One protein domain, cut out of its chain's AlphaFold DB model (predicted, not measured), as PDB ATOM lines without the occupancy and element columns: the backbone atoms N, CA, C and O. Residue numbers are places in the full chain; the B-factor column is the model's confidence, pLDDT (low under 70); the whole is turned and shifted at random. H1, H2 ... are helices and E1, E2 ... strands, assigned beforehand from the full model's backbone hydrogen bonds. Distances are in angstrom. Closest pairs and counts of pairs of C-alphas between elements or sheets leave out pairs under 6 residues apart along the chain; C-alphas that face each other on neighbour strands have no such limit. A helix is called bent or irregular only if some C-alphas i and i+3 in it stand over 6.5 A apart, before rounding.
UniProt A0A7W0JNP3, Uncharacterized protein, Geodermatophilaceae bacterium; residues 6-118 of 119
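This is residues 6 to 118 of the 119 residues of an uncharacterized protein of Geodermatophilaceae bacterium (UniProt A0A7W0JNP3). A short helix, H2, sits in the middle between two separate strand hairpins, E1 with E2 and E3 with E4; H4 packs across H2, and H3 sits by the E3 E4 hairpin. H5 follows E2, and H6, the longest helix, reaches away from the middle as an arm that packs on H5. The printed part has 113 residues, with six named helices and four named strands in the order H1 H2 H3 H4 E1 E2 H5 E3 E4 H6; both sheets are antiparallel pairs, and the class is mixed, helices and strands. The whole is compact, with a radius of gyration of the C-alphas of 15.2 A, yet flat in outline, spanning 46 by 41 by 22 A.

Start at H1, residues 6 to 10, which only just touches H2, residues 14 to 20, and only at the corner, with 3 pairs of C-alphas within 8 A, the closest Glu 9 and Phe 16 at 5.6 A. H3, residues 22 to 28, touches H4, residues 32 to 43, about perpendicular at 88 degrees, with residues 32 to 35 of H4 alone; the closest C-alphas are Pro 22 and Val 32, 5.9 A. H2 touches H4 at a steep tilt of 56 degrees, opposite ways, closest at the C-alphas of Ala 19 and Leu 36, 4.8 A. Next look at the hairpin of E1, residues 46 to 55, and E2, residues 61 to 67, where N 47 and O 66 are 2.8 A apart; E1 bends by 101 degrees at residue 52. The closest C-alphas of H2 and E2 are Ser 17 and Ala 63, 6.3 A. H5, residues 69 to 75, touches H6, residues 104 to 117, with residues 107 to 111 of H6 alone, at a steep tilt of 56 degrees, opposite ways, closest at the C-alphas of Val 69 and Phe 107, 5.8 A. In the hairpin of E3, residues 81 to 86, and E4, residues 94 to 100, N 85 and O 96 are 2.8 A apart; E3 is apart from E1 and E2. The closest C-alphas of H2 and E3 are Gly 15 and Ile 81, 4.5 A, and of H3 and E4 Val 28 and Gly 98, 4.7 A. Each O i to N i+4 pair is within hydrogen-bond range in H1, H5 and H6, against 7 of 8 in H4 and 1 of 3 in H2 and in H3, where 2 of 4 O i to N i+3 pairs are.

Find C-alpha 6 at (178.997, 162.241, 303.921), where H1 begins its 6.6 A. H2 spans 9.0 A and H3 10.4 A; both are irregular, C-alphas 16 and 19 being 8.3 A apart and C-alphas 23 and 26 7.2 A. From (183.829, 180.626, 313.853), C-alpha 32, H4 runs 17.5 A; E1 measures 15.5 A, E2 16.7 A, H5 10.1 A, E3 14.8 A and E4 15.7 A. H6 runs 20.7 A to C-alpha 117 at (157.736, 161.204, 288.199).

The two C-alphas farthest apart, Thr 92 and Ala 118, are 47.2 A apart. The printed part has no cut, no link is long, and no printed residue is under 70 in pLDDT, whose mean over the printed part is 96.1.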
ATOM      1  N   ALA A   6     179.943 161.206 304.356       97.06
ATOM      2  CA  ALA A   6     178.997 162.241 303.921       97.06
ATOM      3  C   ALA A   6     177.524 161.937 304.283       97.06
ATOM      4  O   ALA A   6     176.660 162.820 304.251       97.06
ATOM      5  N   ILE A   7     177.209 160.695 304.675       97.56
ATOM      6  CA  ILE A   7     175.919 160.369 305.294       97.56
ATOM      7  C   ILE A   7     175.687 161.165 306.591       97.56
ATOM      8  O   ILE A   7     174.548 161.471 306.929       97.56
ATOM      9  N   THR A   8     176.761 161.556 307.284       97.50
ATOM     10  CA  THR A   8     176.738 162.370 308.507       97.50
ATOM     11  C   THR A   8     176.098 163.733 308.244       97.50
ATOM     12  O   THR A   8     175.208 164.161 308.975       97.50
ATOM     13  N   GLU A   9     176.490 164.398 307.163       97.88
ATOM     14  CA  GLU A   9     175.887 165.648 306.704       97.88
ATOM     15  C   GLU A   9     174.447 165.464 306.248       97.88
ATOM     16  O   GLU A   9     173.592 166.298 306.535       97.88
ATOM     17  N   THR A  10     174.154 164.343 305.588       97.00
ATOM     18  CA  THR A  10     172.795 164.029 305.126       97.00
ATOM     19  C   THR A  10     171.805 163.928 306.297       97.00
ATOM     20  O   THR A  10     170.643 164.308 306.152       97.00
ATOM     21  N   VAL A  11     172.260 163.479 307.475       96.44
ATOM     22  CA  VAL A  11     171.454 163.448 308.712       96.44
ATOM     23  C   VAL A  11     171.510 164.749 309.531       96.44
ATOM     24  O   VAL A  11     170.959 164.798 310.630       96.44
ATOM     25  N   GLY A  12     172.154 165.803 309.016       97.38
ATOM     26  CA  GLY A  12     172.222 167.134 309.632       97.38
ATOM     27  C   GLY A  12     173.431 167.386 310.540       97.38
ATOM     28  O   GLY A  12     173.539 168.453 311.146       97.38
ATOM     29  N   LEU A  13     174.371 166.445 310.642       97.31
ATOM     30  CA  LEU A  13     175.608 166.592 311.420       97.31
ATOM     31  C   LEU A  13     176.776 167.081 310.539       97.31
ATOM     32  O   LEU A  13     176.586 167.538 309.416       97.31
ATOM     33  N   GLY A  14     178.006 167.053 311.060       96.56
ATOM     34  CA  GLY A  14     179.204 167.389 310.280       96.56
ATOM     35  C   GLY A  14     179.174 168.823 309.738       96.56
ATOM     36  O   GLY A  14     178.950 169.768 310.498       96.56
ATOM     37  N   GLY A  15     179.377 168.983 308.428       97.00
ATOM     38  CA  GLY A  15     179.289 170.270 307.721       97.00
ATOM     39  C   GLY A  15     177.975 171.038 307.942       97.00
ATOM     40  O   GLY A  15     177.971 172.270 307.944       97.00
ATOM     41  N   PHE A  16     176.875 170.337 308.225       98.44
ATOM     42  CA  PHE A  16     175.573 170.958 308.481       98.44
ATOM     43  C   PHE A  16     175.494 171.603 309.865       98.44
ATOM     44  O   PHE A  16     174.895 172.663 310.035       98.44
ATOM     45  N   SER A  17     176.205 171.033 310.835       97.88
ATOM     46  CA  SER A  17     176.240 171.483 312.228       97.88
ATOM     47  C   SER A  17     177.617 172.021 312.641       97.88
ATOM     48  O   SER A  17     178.009 171.901 313.800       97.88
ATOM     49  N   MET A  18     178.360 172.651 311.721       97.25
ATOM     50  CA  MET A  18     179.669 173.266 312.003       97.25
ATOM     51  C   MET A  18     179.662 174.193 313.219       97.25
ATOM     52  O   MET A  18     180.608 174.183 314.010       97.25
ATOM     53  N   ALA A  19     178.590 174.968 313.395       97.56
ATOM     54  CA  ALA A  19     178.404 175.854 314.539       97.56
ATOM     55  C   ALA A  19     178.507 175.133 315.899       97.56
ATOM     56  O   ALA A  19     178.905 175.747 316.887       97.56
ATOM     57  N   ALA A  20     178.189 173.836 315.960       97.06
ATOM     58  CA  ALA A  20     178.266 173.033 317.178       97.06
ATOM     59  C   ALA A  20     179.700 172.600 317.543       97.06
ATOM     60  O   ALA A  20     179.927 172.129 318.656       97.06
ATOM     61  N   ALA A  21     180.676 172.761 316.642       95.50
ATOM     62  CA  ALA A  21     182.046 172.282 316.830       95.50
ATOM     63  C   ALA A  21     183.109 173.373 316.564       95.50
ATOM     64  O   ALA A  21     184.015 173.171 315.750       95.50
ATOM     65  N   PRO A  22     183.078 174.522 317.273       91.81
ATOM     66  CA  PRO A  22     184.000 175.638 317.028       91.81
ATOM     67  C   PRO A  22     185.483 175.258 317.176       91.81
ATOM     68  O   PRO A  22     186.342 175.851 316.524       91.81
ATOM     69  N   ALA A  23     185.794 174.247 317.994       91.69
ATOM     70  CA  ALA A  23     187.160 173.791 318.246       91.69
ATOM     71  C   ALA A  23     187.867 173.237 316.995       91.69
ATOM     72  O   ALA A  23     189.075 173.416 316.851       91.69
ATOM     73  N   ILE A  24     187.134 172.590 316.082       90.94
ATOM     74  CA  ILE A  24     187.731 171.935 314.905       90.94
ATOM     75  C   ILE A  24     187.730 172.819 313.659       90.94
ATOM     76  O   ILE A  24     188.335 172.452 312.656       90.94
ATOM     77  N   VAL A  25     187.087 173.989 313.696       87.81
ATOM     78  CA  VAL A  25     186.919 174.836 312.503       87.81
ATOM     79  C   VAL A  25     188.266 175.255 311.913       87.81
ATOM     80  O   VAL A  25     188.448 175.225 310.702       87.81
ATOM     81  N   ARG A  26     189.263 175.537 312.762       87.00
ATOM     82  CA  ARG A  26     190.629 175.835 312.297       87.00
ATOM     83  C   ARG A  26     191.321 174.639 311.640       87.00
ATOM     84  O   ARG A  26     192.186 174.844 310.801       87.00
ATOM     85  N   PHE A  27     190.969 173.418 312.042       88.69
ATOM     86  CA  PHE A  27     191.537 172.188 311.489       88.69
ATOM     87  C   PHE A  27     190.911 171.825 310.138       88.69
ATOM     88  O   PHE A  27     191.631 171.457 309.218       88.69
ATOM     89  N   VAL A  28     189.587 171.955 310.007       89.00
ATOM     90  CA  VAL A  28     188.862 171.676 308.752       89.00
ATOM     91  C   VAL A  28     189.006 172.827 307.740       89.00
ATOM     92  O   VAL A  28     188.896 172.618 306.536       89.00
ATOM     93  N   GLY A  29     189.298 174.036 308.224       86.62
ATOM     94  CA  GLY A  29     189.475 175.249 307.430       86.62
ATOM     95  C   GLY A  29     188.358 176.262 307.688       86.62
ATOM     96  O   GLY A  29     187.178 175.922 307.665       86.62
ATOM     97  N   GLY A  30     188.741 177.523 307.924       90.88
ATOM     98  CA  GLY A  30     187.821 178.634 308.185       90.88
ATOM     99  C   GLY A  30     187.902 179.211 309.599       90.88
ATOM    100  O   GLY A  30     188.876 179.003 310.328       90.88
ATOM    101  N   ASP A  31     186.861 179.946 309.988       95.38
ATOM    102  CA  ASP A  31     186.715 180.586 311.295       95.38
ATOM    103  C   ASP A  31     185.300 180.406 311.884       95.38
ATOM    104  O   ASP A  31     184.383 179.892 311.244       95.38
ATOM    105  N   VAL A  32     185.120 180.780 313.156       96.25
ATOM    106  CA  VAL A  32     183.829 180.626 313.853       96.25
ATOM    107  C   VAL A  32     182.682 181.361 313.133       96.25
ATOM    108  O   VAL A  32     181.614 180.761 312.993       96.25
ATOM    109  N   PRO A  33     182.858 182.603 312.632       97.12
ATOM    110  CA  PRO A  33     181.857 183.252 311.787       97.12
ATOM    111  C   PRO A  33     181.453 182.430 310.558       97.12
ATOM    112  O   PRO A  33     180.255 182.285 310.310       97.12
ATOM    113  N   LEU A  34     182.412 181.841 309.832       96.62
ATOM    114  CA  LEU A  34     182.119 180.951 308.710       96.62
ATOM    115  C   LEU A  34     181.301 179.743 309.167       96.62
ATOM    116  O   LEU A  34     180.292 179.435 308.550       96.62
ATOM    117  N   ALA A  35     181.681 179.086 310.264       97.56
ATOM    118  CA  ALA A  35     180.941 177.936 310.786       97.56
ATOM    119  C   ALA A  35     179.475 178.278 311.119       97.56
ATOM    120  O   ALA A  35     178.567 177.514 310.791       97.56
ATOM    121  N   LEU A  36     179.237 179.447 311.724       98.19
ATOM    122  CA  LEU A  36     177.892 179.946 312.017       98.19
ATOM    123  C   LEU A  36     177.104 180.244 310.737       98.19
ATOM    124  O   LEU A  36     175.944 179.848 310.631       98.19
ATOM    125  N   ALA A  37     177.716 180.936 309.775       98.19
ATOM    126  CA  ALA A  37     177.083 181.277 308.503       98.19
ATOM    127  C   ALA A  37     176.744 180.023 307.688       98.19
ATOM    128  O   ALA A  37     175.641 179.908 307.159       98.19
ATOM    129  N   THR A  38     177.657 179.057 307.654       98.19
ATOM    130  CA  THR A  38     177.474 177.795 306.943       98.19
ATOM    131  C   THR A  38     176.320 176.994 307.525       98.19
ATOM    132  O   THR A  38     175.389 176.687 306.786       98.19
ATOM    133  N   THR A  39     176.290 176.745 308.842       98.56
ATOM    134  CA  THR A  39     175.142 176.068 309.471       98.56
ATOM    135  C   THR A  39     173.833 176.817 309.214       98.56
ATOM    136  O   THR A  39     172.825 176.189 308.906       98.56
ATOM    137  N   ARG A  40     173.841 178.159 309.263       98.62
ATOM    138  CA  ARG A  40     172.651 178.963 308.937       98.62
ATOM    139  C   ARG A  40     172.162 178.722 307.505       98.62
ATOM    140  O   ARG A  40     170.976 178.481 307.333       98.62
ATOM    141  N   SER A  41     173.067 178.701 306.526       98.62
ATOM    142  CA  SER A  41     172.723 178.452 305.117       98.62
ATOM    143  C   SER A  41     172.187 177.044 304.855       98.62
ATOM    144  O   SER A  41     171.434 176.836 303.911       98.62
ATOM    145  N   MET A  42     172.544 176.060 305.687       98.75
ATOM    146  CA  MET A  42     172.028 174.701 305.529       98.75
ATOM    147  C   MET A  42     170.544 174.610 305.887       98.75
ATOM    148  O   MET A  42     169.838 173.829 305.261       98.75
ATOM    149  N   TYR A  43     170.037 175.466 306.786       98.69
ATOM    150  CA  TYR A  43     168.592 175.562 307.018       98.69
ATOM    151  C   TYR A  43     167.817 175.995 305.768       98.69
ATOM    152  O   TYR A  43     166.681 175.564 305.595       98.69
ATOM    153  N   ASP A  44     168.426 176.789 304.880       98.62
ATOM    154  CA  ASP A  44     167.772 177.286 303.660       98.62
ATOM    155  C   ASP A  44     167.553 176.185 302.607       98.62
ATOM    156  O   ASP A  44     166.762 176.362 301.676       98.62
ATOM    157  N   ILE A  45     168.244 175.047 302.747       98.75
ATOM    158  CA  ILE A  45     168.175 173.903 301.826       98.75
ATOM    159  C   ILE A  45     167.683 172.610 302.484       98.75
ATOM    160  O   ILE A  45     167.826 171.531 301.908       98.75
ATOM    161  N   THR A  46     167.108 172.698 303.684       98.75
ATOM    162  CA  THR A  46     166.569 171.540 304.407       98.75
ATOM    163  C   THR A  46     165.084 171.674 304.694       98.75
ATOM    164  O   THR A  46     164.579 172.771 304.905       98.75
ATOM    165  N   LEU A  47     164.392 170.537 304.745       98.38
ATOM    166  CA  LEU A  47     162.954 170.453 304.998       98.38
ATOM    167  C   LEU A  47     162.565 170.854 306.426       98.38
ATOM    168  O   LEU A  47     161.425 171.253 306.657       98.38
ATOM    169  N   GLY A  48     163.478 170.738 307.392       97.81
ATOM    170  CA  GLY A  48     163.197 171.124 308.769       97.81
ATOM    171  C   GLY A  48     164.385 170.988 309.711       97.81
ATOM    172  O   GLY A  48     165.530 170.807 309.297       97.81
ATOM    173  N   GLU A  49     164.091 171.078 311.003       98.44
ATOM    174  CA  GLU A  49     165.070 170.963 312.082       98.44
ATOM    175  C   GLU A  49     164.858 169.664 312.865       98.44
ATOM    176  O   GLU A  49     163.719 169.288 313.151       98.44
ATOM    177  N   ASN A  50     165.943 168.997 313.263       98.19
ATOM    178  CA  ASN A  50     165.888 167.850 314.164       98.19
ATOM    179  C   ASN A  50     166.146 168.296 315.617       98.19
ATOM    180  O   ASN A  50     167.301 168.547 315.976       98.19
ATOM    181  N   PRO A  51     165.114 168.365 316.481       97.06
ATOM    182  CA  PRO A  51     165.261 168.849 317.854       97.06
ATOM    183  C   PRO A  51     166.063 167.901 318.759       97.06
ATOM    184  O   PRO A  51     166.535 168.327 319.809       97.06
ATOM    185  N   ALA A  52     166.261 166.636 318.366       97.50
ATOM    186  CA  ALA A  52     167.122 165.711 319.108       97.50
ATOM    187  C   ALA A  52     168.618 166.059 318.974       97.50
ATOM    188  O   ALA A  52     169.434 165.591 319.765       97.50
ATOM    189  N   LEU A  53     168.974 166.882 317.983       97.00
ATOM    190  CA  LEU A  53     170.335 167.310 317.670       97.00
ATOM    191  C   LEU A  53     170.437 168.838 317.794       97.00
ATOM    192  O   LEU A  53     170.692 169.539 316.819       97.00
ATOM    193  N   ALA A  54     170.167 169.367 318.987       97.81
ATOM    194  CA  ALA A  54     170.167 170.808 319.231       97.81
ATOM    195  C   ALA A  54     171.571 171.429 319.110       97.81
ATOM    196  O   ALA A  54     172.563 170.852 319.561       97.81
ATOM    197  N   ILE A  55     171.642 172.647 318.566       98.44
ATOM    198  CA  ILE A  55     172.866 173.441 318.410       98.44
ATOM    199  C   ILE A  55     172.827 174.616 319.406       98.44
ATOM    200  O   ILE A  55     172.189 175.633 319.127       98.44
ATOM    201  N   PRO A  56     173.516 174.534 320.566       97.88
ATOM    202  CA  PRO A  56     173.343 175.501 321.658       97.88
ATOM    203  C   PRO A  56     173.650 176.953 321.285       97.88
ATOM    204  O   PRO A  56     172.927 177.858 321.685       97.88
ATOM    205  N   ILE A  57     174.694 177.188 320.483       97.56
ATOM    206  CA  ILE A  57     175.106 178.542 320.071       97.56
ATOM    207  C   ILE A  57     174.112 179.214 319.108       97.56
ATOM    208  O   ILE A  57     174.211 180.410 318.845       97.56
ATOM    209  N   LEU A  58     173.164 178.451 318.564       97.75
ATOM    210  CA  LEU A  58     172.078 178.938 317.719       97.75
ATOM    211  C   LEU A  58     170.750 178.898 318.482       97.75
ATOM    212  O   LEU A  58     169.742 178.481 317.923       97.75
ATOM    213  N   ASP A  59     170.769 179.279 319.761       97.50
ATOM    214  CA  ASP A  59     169.605 179.279 320.656       97.50
ATOM    215  C   ASP A  59     168.900 177.915 320.724       97.50
ATOM    216  O   ASP A  59     167.675 177.824 320.772       97.50
ATOM    217  N   PHE A  60     169.691 176.836 320.716       97.94
ATOM    218  CA  PHE A  60     169.209 175.449 320.753       97.94
ATOM    219  C   PHE A  60     168.282 175.055 319.592       97.94
ATOM    220  O   PHE A  60     167.534 174.083 319.714       97.94
ATOM    221  N   ARG A  61     168.363 175.743 318.446       98.31
ATOM    222  CA  ARG A  61     167.749 175.265 317.197       98.31
ATOM    223  C   ARG A  61     168.186 173.836 316.882       98.31
ATOM    224  O   ARG A  61     169.325 173.454 317.165       98.31
ATOM    225  N   GLY A  62     167.289 173.046 316.300       98.56
ATOM    226  CA  GLY A  62     167.597 171.674 315.898       98.56
ATOM    227  C   GLY A  62     168.532 171.649 314.691       98.56
ATOM    228  O   GLY A  62     168.614 172.628 313.950       98.56
ATOM    229  N   ALA A  63     169.241 170.547 314.460       98.56
ATOM    230  CA  ALA A  63     170.127 170.429 313.303       98.56
ATOM    231  C   ALA A  63     169.336 170.511 311.977       98.56
ATOM    232  O   ALA A  63     168.277 169.877 311.876       98.56
ATOM    233  N   PRO A  64     169.817 171.245 310.955       98.62
ATOM    234  CA  PRO A  64     169.158 171.305 309.649       98.62
ATOM    235  C   PRO A  64     169.126 169.904 309.027       98.62
ATOM    236  O   PRO A  64     170.170 169.282 308.861       98.62
ATOM    237  N   THR A  65     167.936 169.378 308.729       98.38
ATOM    238  CA  THR A  65     167.734 167.958 308.389       98.38
ATOM    239  C   THR A  65     166.819 167.777 307.181       98.38
ATOM    240  O   THR A  65     165.796 168.447 307.047       98.38
ATOM    241  N   GLY A  66     167.163 166.808 306.327       98.06
ATOM    242  CA  GLY A  66     166.394 166.461 305.133       98.06
ATOM    243  C   GLY A  66     166.689 167.422 303.991       98.06
ATOM    244  O   GLY A  66     165.960 168.386 303.798       98.06
ATOM    245  N   ILE A  67     167.773 167.173 303.255       98.56
ATOM    246  CA  ILE A  67     168.192 168.003 302.116       98.56
ATOM    247  C   ILE A  67     167.078 168.024 301.059       98.56
ATOM    248  O   ILE A  67     166.699 166.978 300.533       98.56
ATOM    249  N   ASP A  68     166.581 169.215 300.734       98.12
ATOM    250  CA  ASP A  68     165.550 169.426 299.719       98.12
ATOM    251  C   ASP A  68     166.195 169.782 298.372       98.12
ATOM    252  O   ASP A  68     166.751 170.865 298.183       98.12
ATOM    253  N   VAL A  69     166.074 168.872 297.403       97.81
ATOM    254  CA  VAL A  69     166.589 169.044 296.037       97.81
ATOM    255  C   VAL A  69     166.012 170.291 295.356       97.81
ATOM    256  O   VAL A  69     166.737 170.979 294.634       97.81
ATOM    257  N   LEU A  70     164.738 170.621 295.592       96.25
ATOM    258  CA  LEU A  70     164.107 171.815 295.024       96.25
ATOM    259  C   LEU A  70     164.692 173.087 295.640       96.25
ATOM    260  O   LEU A  70     164.946 174.055 294.923       96.25
ATOM    261  N   ALA A  71     164.921 173.094 296.954       98.12
ATOM    262  CA  ALA A  71     165.538 174.222 297.642       98.12
ATOM    263  C   ALA A  71     166.995 174.429 297.206       98.12
ATOM    264  O   ALA A  71     167.375 175.562 296.905       98.12
ATOM    265  N   VAL A  72     167.781 173.354 297.077       98.38
ATOM    266  CA  VAL A  72     169.148 173.407 296.529       98.38
ATOM    267  C   VAL A  72     169.142 174.010 295.123       98.38
ATOM    268  O   VAL A  72     169.873 174.963 294.854       98.38
ATOM    269  N   ALA A  73     168.272 173.522 294.234       95.31
ATOM    270  CA  ALA A  73     168.182 174.023 292.864       95.31
ATOM    271  C   ALA A  73     167.730 175.493 292.789       95.31
ATOM    272  O   ALA A  73     168.246 176.258 291.978       95.31
ATOM    273  N   ARG A  74     166.779 175.901 293.638       95.38
ATOM    274  CA  ARG A  74     166.228 177.265 293.663       95.38
ATOM    275  C   ARG A  74     167.204 178.291 294.235       95.38
ATOM    276  O   ARG A  74     167.242 179.418 293.754       95.38
ATOM    277  N   THR A  75     167.938 177.930 295.283       97.75
ATOM    278  CA  THR A  75     168.844 178.849 295.997       97.75
ATOM    279  C   THR A  75     170.255 178.863 295.415       97.75
ATOM    280  O   THR A  75     170.980 179.839 295.597       97.75
ATOM    281  N   GLY A  76     170.671 177.784 294.744       97.31
ATOM    282  CA  GLY A  76     172.061 177.569 294.341       97.31
ATOM    283  C   GLY A  76     173.000 177.233 295.509       97.31
ATOM    284  O   GLY A  76     174.207 177.102 295.305       97.31
ATOM    285  N   ILE A  77     172.477 177.085 296.731       98.50
ATOM    286  CA  ILE A  77     173.255 176.678 297.901       98.50
ATOM    287  C   ILE A  77     173.453 175.163 297.833       98.50
ATOM    288  O   ILE A  77     172.496 174.396 297.817       98.50
ATOM    289  N   LEU A  78     174.711 174.727 297.806       98.56
ATOM    290  CA  LEU A  78     175.065 173.308 297.837       98.56
ATOM    291  C   LEU A  78     175.332 172.840 299.274       98.56
ATOM    292  O   LEU A  78     175.927 173.609 300.038       98.56
ATOM    293  N   PRO A  79     174.989 171.581 299.613       98.50
ATOM    294  CA  PRO A  79     175.328 170.969 300.896       98.50
ATOM    295  C   PRO A  79     176.808 171.124 301.255       98.50
ATOM    296  O   PRO A  79     177.685 170.796 300.454       98.50
ATOM    297  N   GLN A  80     177.092 171.611 302.462       98.12
ATOM    298  CA  GLN A  80     178.458 171.662 302.974       98.12
ATOM    299  C   GLN A  80     178.861 170.309 303.557       98.12
ATOM    300  O   GLN A  80     178.146 169.769 304.397       98.12
ATOM    301  N   ILE A  81     180.052 169.829 303.192       97.81
ATOM    302  CA  ILE A  81     180.663 168.620 303.749       97.81
ATOM    303  C   ILE A  81     181.993 168.958 304.417       97.81
ATOM    304  O   ILE A  81     182.818 169.682 303.848       97.81
ATOM    305  N   ASN A  82     182.196 168.420 305.621       95.94
ATOM    306  CA  ASN A  82     183.479 168.444 306.313       95.94
ATOM    307  C   ASN A  82     184.105 167.059 306.198       95.94
ATOM    308  O   ASN A  82     183.552 166.089 306.704       95.94
ATOM    309  N   THR A  83     185.266 166.955 305.560       94.75
ATOM    310  CA  THR A  83     185.870 165.650 305.268       94.75
ATOM    311  C   THR A  83     187.356 165.612 305.603       94.75
ATOM    312  O   THR A  83     188.041 166.639 305.625       94.75
ATOM    313  N   GLY A  84     187.864 164.411 305.871       93.38
ATOM    314  CA  GLY A  84     189.296 164.151 305.958       93.38
ATOM    315  C   GLY A  84     189.908 164.062 304.561       93.38
ATOM    316  O   GLY A  84     189.353 163.444 303.660       93.38
ATOM    317  N   MET A  85     191.087 164.647 304.372       93.00
ATOM    318  CA  MET A  85     191.844 164.518 303.128       93.00
ATOM    319  C   MET A  85     192.756 163.298 303.234       93.00
ATOM    320  O   MET A  85     193.674 163.285 304.053       93.00
ATOM    321  N   ALA A  86     192.508 162.274 302.421       92.56
ATOM    322  CA  ALA A  86     193.379 161.107 302.313       92.56
ATOM    323  C   ALA A  86     194.528 161.368 301.325       92.56
ATOM    324  O   ALA A  86     194.340 162.027 300.300       92.56
ATOM    325  N   GLY A  87     195.721 160.854 301.628       92.19
ATOM    326  CA  GLY A  87     196.858 160.907 300.712       92.19
ATOM    327  C   GLY A  87     196.578 160.129 299.423       92.19
ATOM    328  O   GLY A  87     195.936 159.082 299.446       92.19
ATOM    329  N   ALA A  88     197.083 160.628 298.290       91.69
ATOM    330  CA  ALA A  88     196.864 160.006 296.980       91.69
ATOM    331  C   ALA A  88     197.553 158.634 296.824       91.69
ATOM    332  O   ALA A  88     197.185 157.854 295.949       91.69
ATOM    333  N   VAL A  89     198.557 158.344 297.657       95.56
ATOM    334  CA  VAL A  89     199.276 157.067 297.667       95.56
ATOM    335  C   VAL A  89     198.663 156.148 298.723       95.56
ATOM    336  O   VAL A  89     198.444 156.540 299.871       95.56
ATOM    337  N   ALA A  90     198.388 154.902 298.335       92.50
ATOM    338  CA  ALA A  90     197.840 153.900 299.239       92.50
ATOM    339  C   ALA A  90     198.748 153.712 300.468       92.50
ATOM    340  O   ALA A  90     199.964 153.579 300.346       92.50
ATOM    341  N   GLY A  91     198.144 153.704 301.658       93.38
ATOM    342  CA  GLY A  91     198.863 153.569 302.927       93.38
ATOM    343  C   GLY A  91     199.401 154.876 303.523       93.38
ATOM    344  O   GLY A  91     199.861 154.849 304.657       93.38
ATOM    345  N   THR A  92     199.303 156.024 302.836       94.94
ATOM    346  CA  THR A  92     199.690 157.329 303.419       94.94
ATOM    347  C   THR A  92     198.774 157.756 304.570       94.94
ATOM    348  O   THR A  92     199.227 158.409 305.506       94.94
ATOM    349  N   GLY A  93     197.494 157.377 304.526       93.06
ATOM    350  CA  GLY A  93     196.510 157.770 305.536       93.06
ATOM    351  C   GLY A  93     196.033 159.216 305.374       93.06
ATOM    352  O   GLY A  93     196.034 159.764 304.269       93.06
ATOM    353  N   GLN A  94     195.570 159.817 306.471       93.75
ATOM    354  CA  GLN A  94     195.037 161.179 306.474       93.75
ATOM    355  C   GLN A  94     196.169 162.212 306.409       93.75
ATOM    356  O   GLN A  94     197.081 162.203 307.231       93.75
ATOM    357  N   VAL A  95     196.070 163.134 305.454       94.50
ATOM    358  CA  VAL A  95     197.030 164.226 305.225       94.50
ATOM    359  C   VAL A  95     196.450 165.609 305.537       94.50
ATOM    360  O   VAL A  95     197.174 166.599 305.494       94.50
ATOM    361  N   GLY A  96     195.157 165.695 305.860       92.69
ATOM    362  CA  GLY A  96     194.499 166.948 306.227       92.69
ATOM    363  C   GLY A  96     192.999 166.795 306.468       92.69
ATOM    364  O   GLY A  96     192.482 165.681 306.585       92.69
ATOM    365  N   ALA A  97     192.299 167.921 306.525       94.25
ATOM    366  CA  ALA A  97     190.844 168.012 306.513       94.25
ATOM    367  C   ALA A  97     190.427 169.237 305.695       94.25
ATOM    368  O   ALA A  97     191.227 170.151 305.496       94.25
ATOM    369  N   GLY A  98     189.200 169.227 305.187       94.00
ATOM    370  CA  GLY A  98     188.751 170.253 304.265       94.00
ATOM    371  C   GLY A  98     187.242 170.401 304.190       94.00
ATOM    372  O   GLY A  98     186.471 169.526 304.593       94.00
ATOM    373  N   LEU A  99     186.857 171.535 303.614       95.56
ATOM    374  CA  LEU A  99     185.498 171.875 303.235       95.56
ATOM    375  C   LEU A  99     185.287 171.502 301.768       95.56
ATOM    376  O   LEU A  99     185.978 172.020 300.891       95.56
ATOM    377  N   VAL A 100     184.319 170.633 301.492       96.38
ATOM    378  CA  VAL A 100     183.949 170.252 300.123       96.38
ATOM    379  C   VAL A 100     182.447 170.379 299.912       96.38
ATOM    380  O   VAL A 100     181.669 170.473 300.861       96.38
ATOM    381  N   LYS A 101     182.045 170.424 298.644       97.56
ATOM    382  CA  LYS A 101     180.646 170.454 298.217       97.56
ATOM    383  C   LYS A 101     180.428 169.357 297.176       97.56
ATOM    384  O   LYS A 101     181.345 169.096 296.392       97.56
ATOM    385  N   PRO A 102     179.248 168.718 297.152       97.19
ATOM    386  CA  PRO A 102     178.892 167.802 296.081       97.19
ATOM    387  C   PRO A 102     178.819 168.547 294.733       97.19
ATOM    388  O   PRO A 102     178.579 169.757 294.716       97.19
ATOM    389  N   PRO A 103     178.987 167.845 293.598       97.12
ATOM    390  CA  PRO A 103     178.786 168.435 292.276       97.12
ATOM    391  C   PRO A 103     177.345 168.939 292.117       97.12
ATOM    392  O   PRO A 103     176.400 168.224 292.446       97.12
ATOM    393  N   ALA A 104     177.147 170.156 291.606       96.19
ATOM    394  CA  ALA A 104     175.808 170.740 291.458       96.19
ATOM    395  C   ALA A 104     174.917 169.936 290.493       96.19
ATOM    396  O   ALA A 104     173.688 169.920 290.606       96.19
ATOM    397  N   GLU A 105     175.540 169.236 289.547       96.81
ATOM    398  CA  GLU A 105     174.884 168.494 288.481       96.81
ATOM    399  C   GLU A 105     174.029 167.342 289.018       96.81
ATOM    400  O   GLU A 105     173.026 166.994 288.388       96.81
ATOM    401  N   CYS A 106     174.372 166.774 290.185       96.44
ATOM    402  CA  CYS A 106     173.586 165.690 290.774       96.44
ATOM    403  C   CYS A 106     172.203 166.172 291.240       96.44
ATOM    404  O   CYS A 106     171.215 165.474 291.020       96.44
ATOM    405  N   PHE A 107     172.094 167.395 291.770       97.50
ATOM    406  CA  PHE A 107     170.810 167.990 292.159       97.50
ATOM    407  C   PHE A 107     169.972 168.360 290.940       97.50
ATOM    408  O   PHE A 107     168.770 168.107 290.917       97.50
ATOM    409  N   ALA A 108     170.601 168.896 289.891       94.62
ATOM    410  CA  ALA A 108     169.909 169.174 288.636       94.62
ATOM    411  C   ALA A 108     169.366 167.888 287.987       94.62
ATOM    412  O   ALA A 108     168.266 167.886 287.435       94.62
ATOM    413  N   ALA A 109     170.120 166.786 288.057       96.94
ATOM    414  CA  ALA A 109     169.668 165.480 287.590       96.94
ATOM    415  C   ALA A 109     168.514 164.929 288.441       96.94
ATOM    416  O   ALA A 109     167.510 164.498 287.878       96.94
ATOM    417  N   ALA A 110     168.621 165.007 289.770       96.88
ATOM    418  CA  ALA A 110     167.561 164.583 290.682       96.88
ATOM    419  C   ALA A 110     166.263 165.372 290.455       96.88
ATOM    420  O   ALA A 110     165.190 164.779 290.392       96.88
ATOM    421  N   LEU A 111     166.352 166.690 290.248       95.25
ATOM    422  CA  LEU A 111     165.190 167.521 289.940       95.25
ATOM    423  C   LEU A 111     164.511 167.102 288.630       95.25
ATOM    424  O   LEU A 111     163.290 166.982 288.595       95.25
ATOM    425  N   ARG A 112     165.280 166.842 287.563       95.69
ATOM    426  CA  ARG A 112     164.717 166.344 286.294       95.69
ATOM    427  C   ARG A 112     163.979 165.019 286.483       95.69
ATOM    428  O   ARG A 112     162.857 164.891 286.011       95.69
ATOM    429  N   ALA A 113     164.566 164.087 287.231       96.94
ATOM    430  CA  ALA A 113     163.924 162.809 287.531       96.94
ATOM    431  C   ALA A 113     162.631 162.983 288.352       96.94
ATOM    432  O   ALA A 113     161.637 162.321 288.081       96.94
ATOM    433  N   LEU A 114     162.606 163.904 289.324       96.00
ATOM    434  CA  LEU A 114     161.391 164.217 290.084       96.00
ATOM    435  C   LEU A 114     160.281 164.795 289.197       96.00
ATOM    436  O   LEU A 114     159.117 164.473 289.412       96.00
ATOM    437  N   VAL A 115     160.629 165.615 288.199       95.50
ATOM    438  CA  VAL A 115     159.664 166.150 287.225       95.50
ATOM    439  C   VAL A 115     159.064 165.035 286.366       95.50
ATOM    440  O   VAL A 115     157.861 165.039 286.144       95.50
ATOM    441  N   GLU A 116     159.865 164.065 285.922       96.12
ATOM    442  CA  GLU A 116     159.375 162.911 285.148       96.12
ATOM    443  C   GLU A 116     158.432 162.001 285.953       96.12
ATOM    444  O   GLU A 116     157.582 161.328 285.376       96.12
ATOM    445  N   LEU A 117     158.574 161.983 287.282       94.81
ATOM    446  CA  LEU A 117     157.736 161.204 288.199       94.81
ATOM    447  C   LEU A 117     156.495 161.961 288.695       94.81
ATOM    448  O   LEU A 117     155.639 161.355 289.341       94.81
ATOM    449  N   ALA A 118     156.412 163.272 288.455       86.31
ATOM    450  CA  ALA A 118     155.285 164.078 288.897       86.31
ATOM    451  C   ALA A 118     154.025 163.738 288.066       86.31
ATOM    452  O   ALA A 118     154.123 163.649 286.841       86.31
TER     453      ALA A 118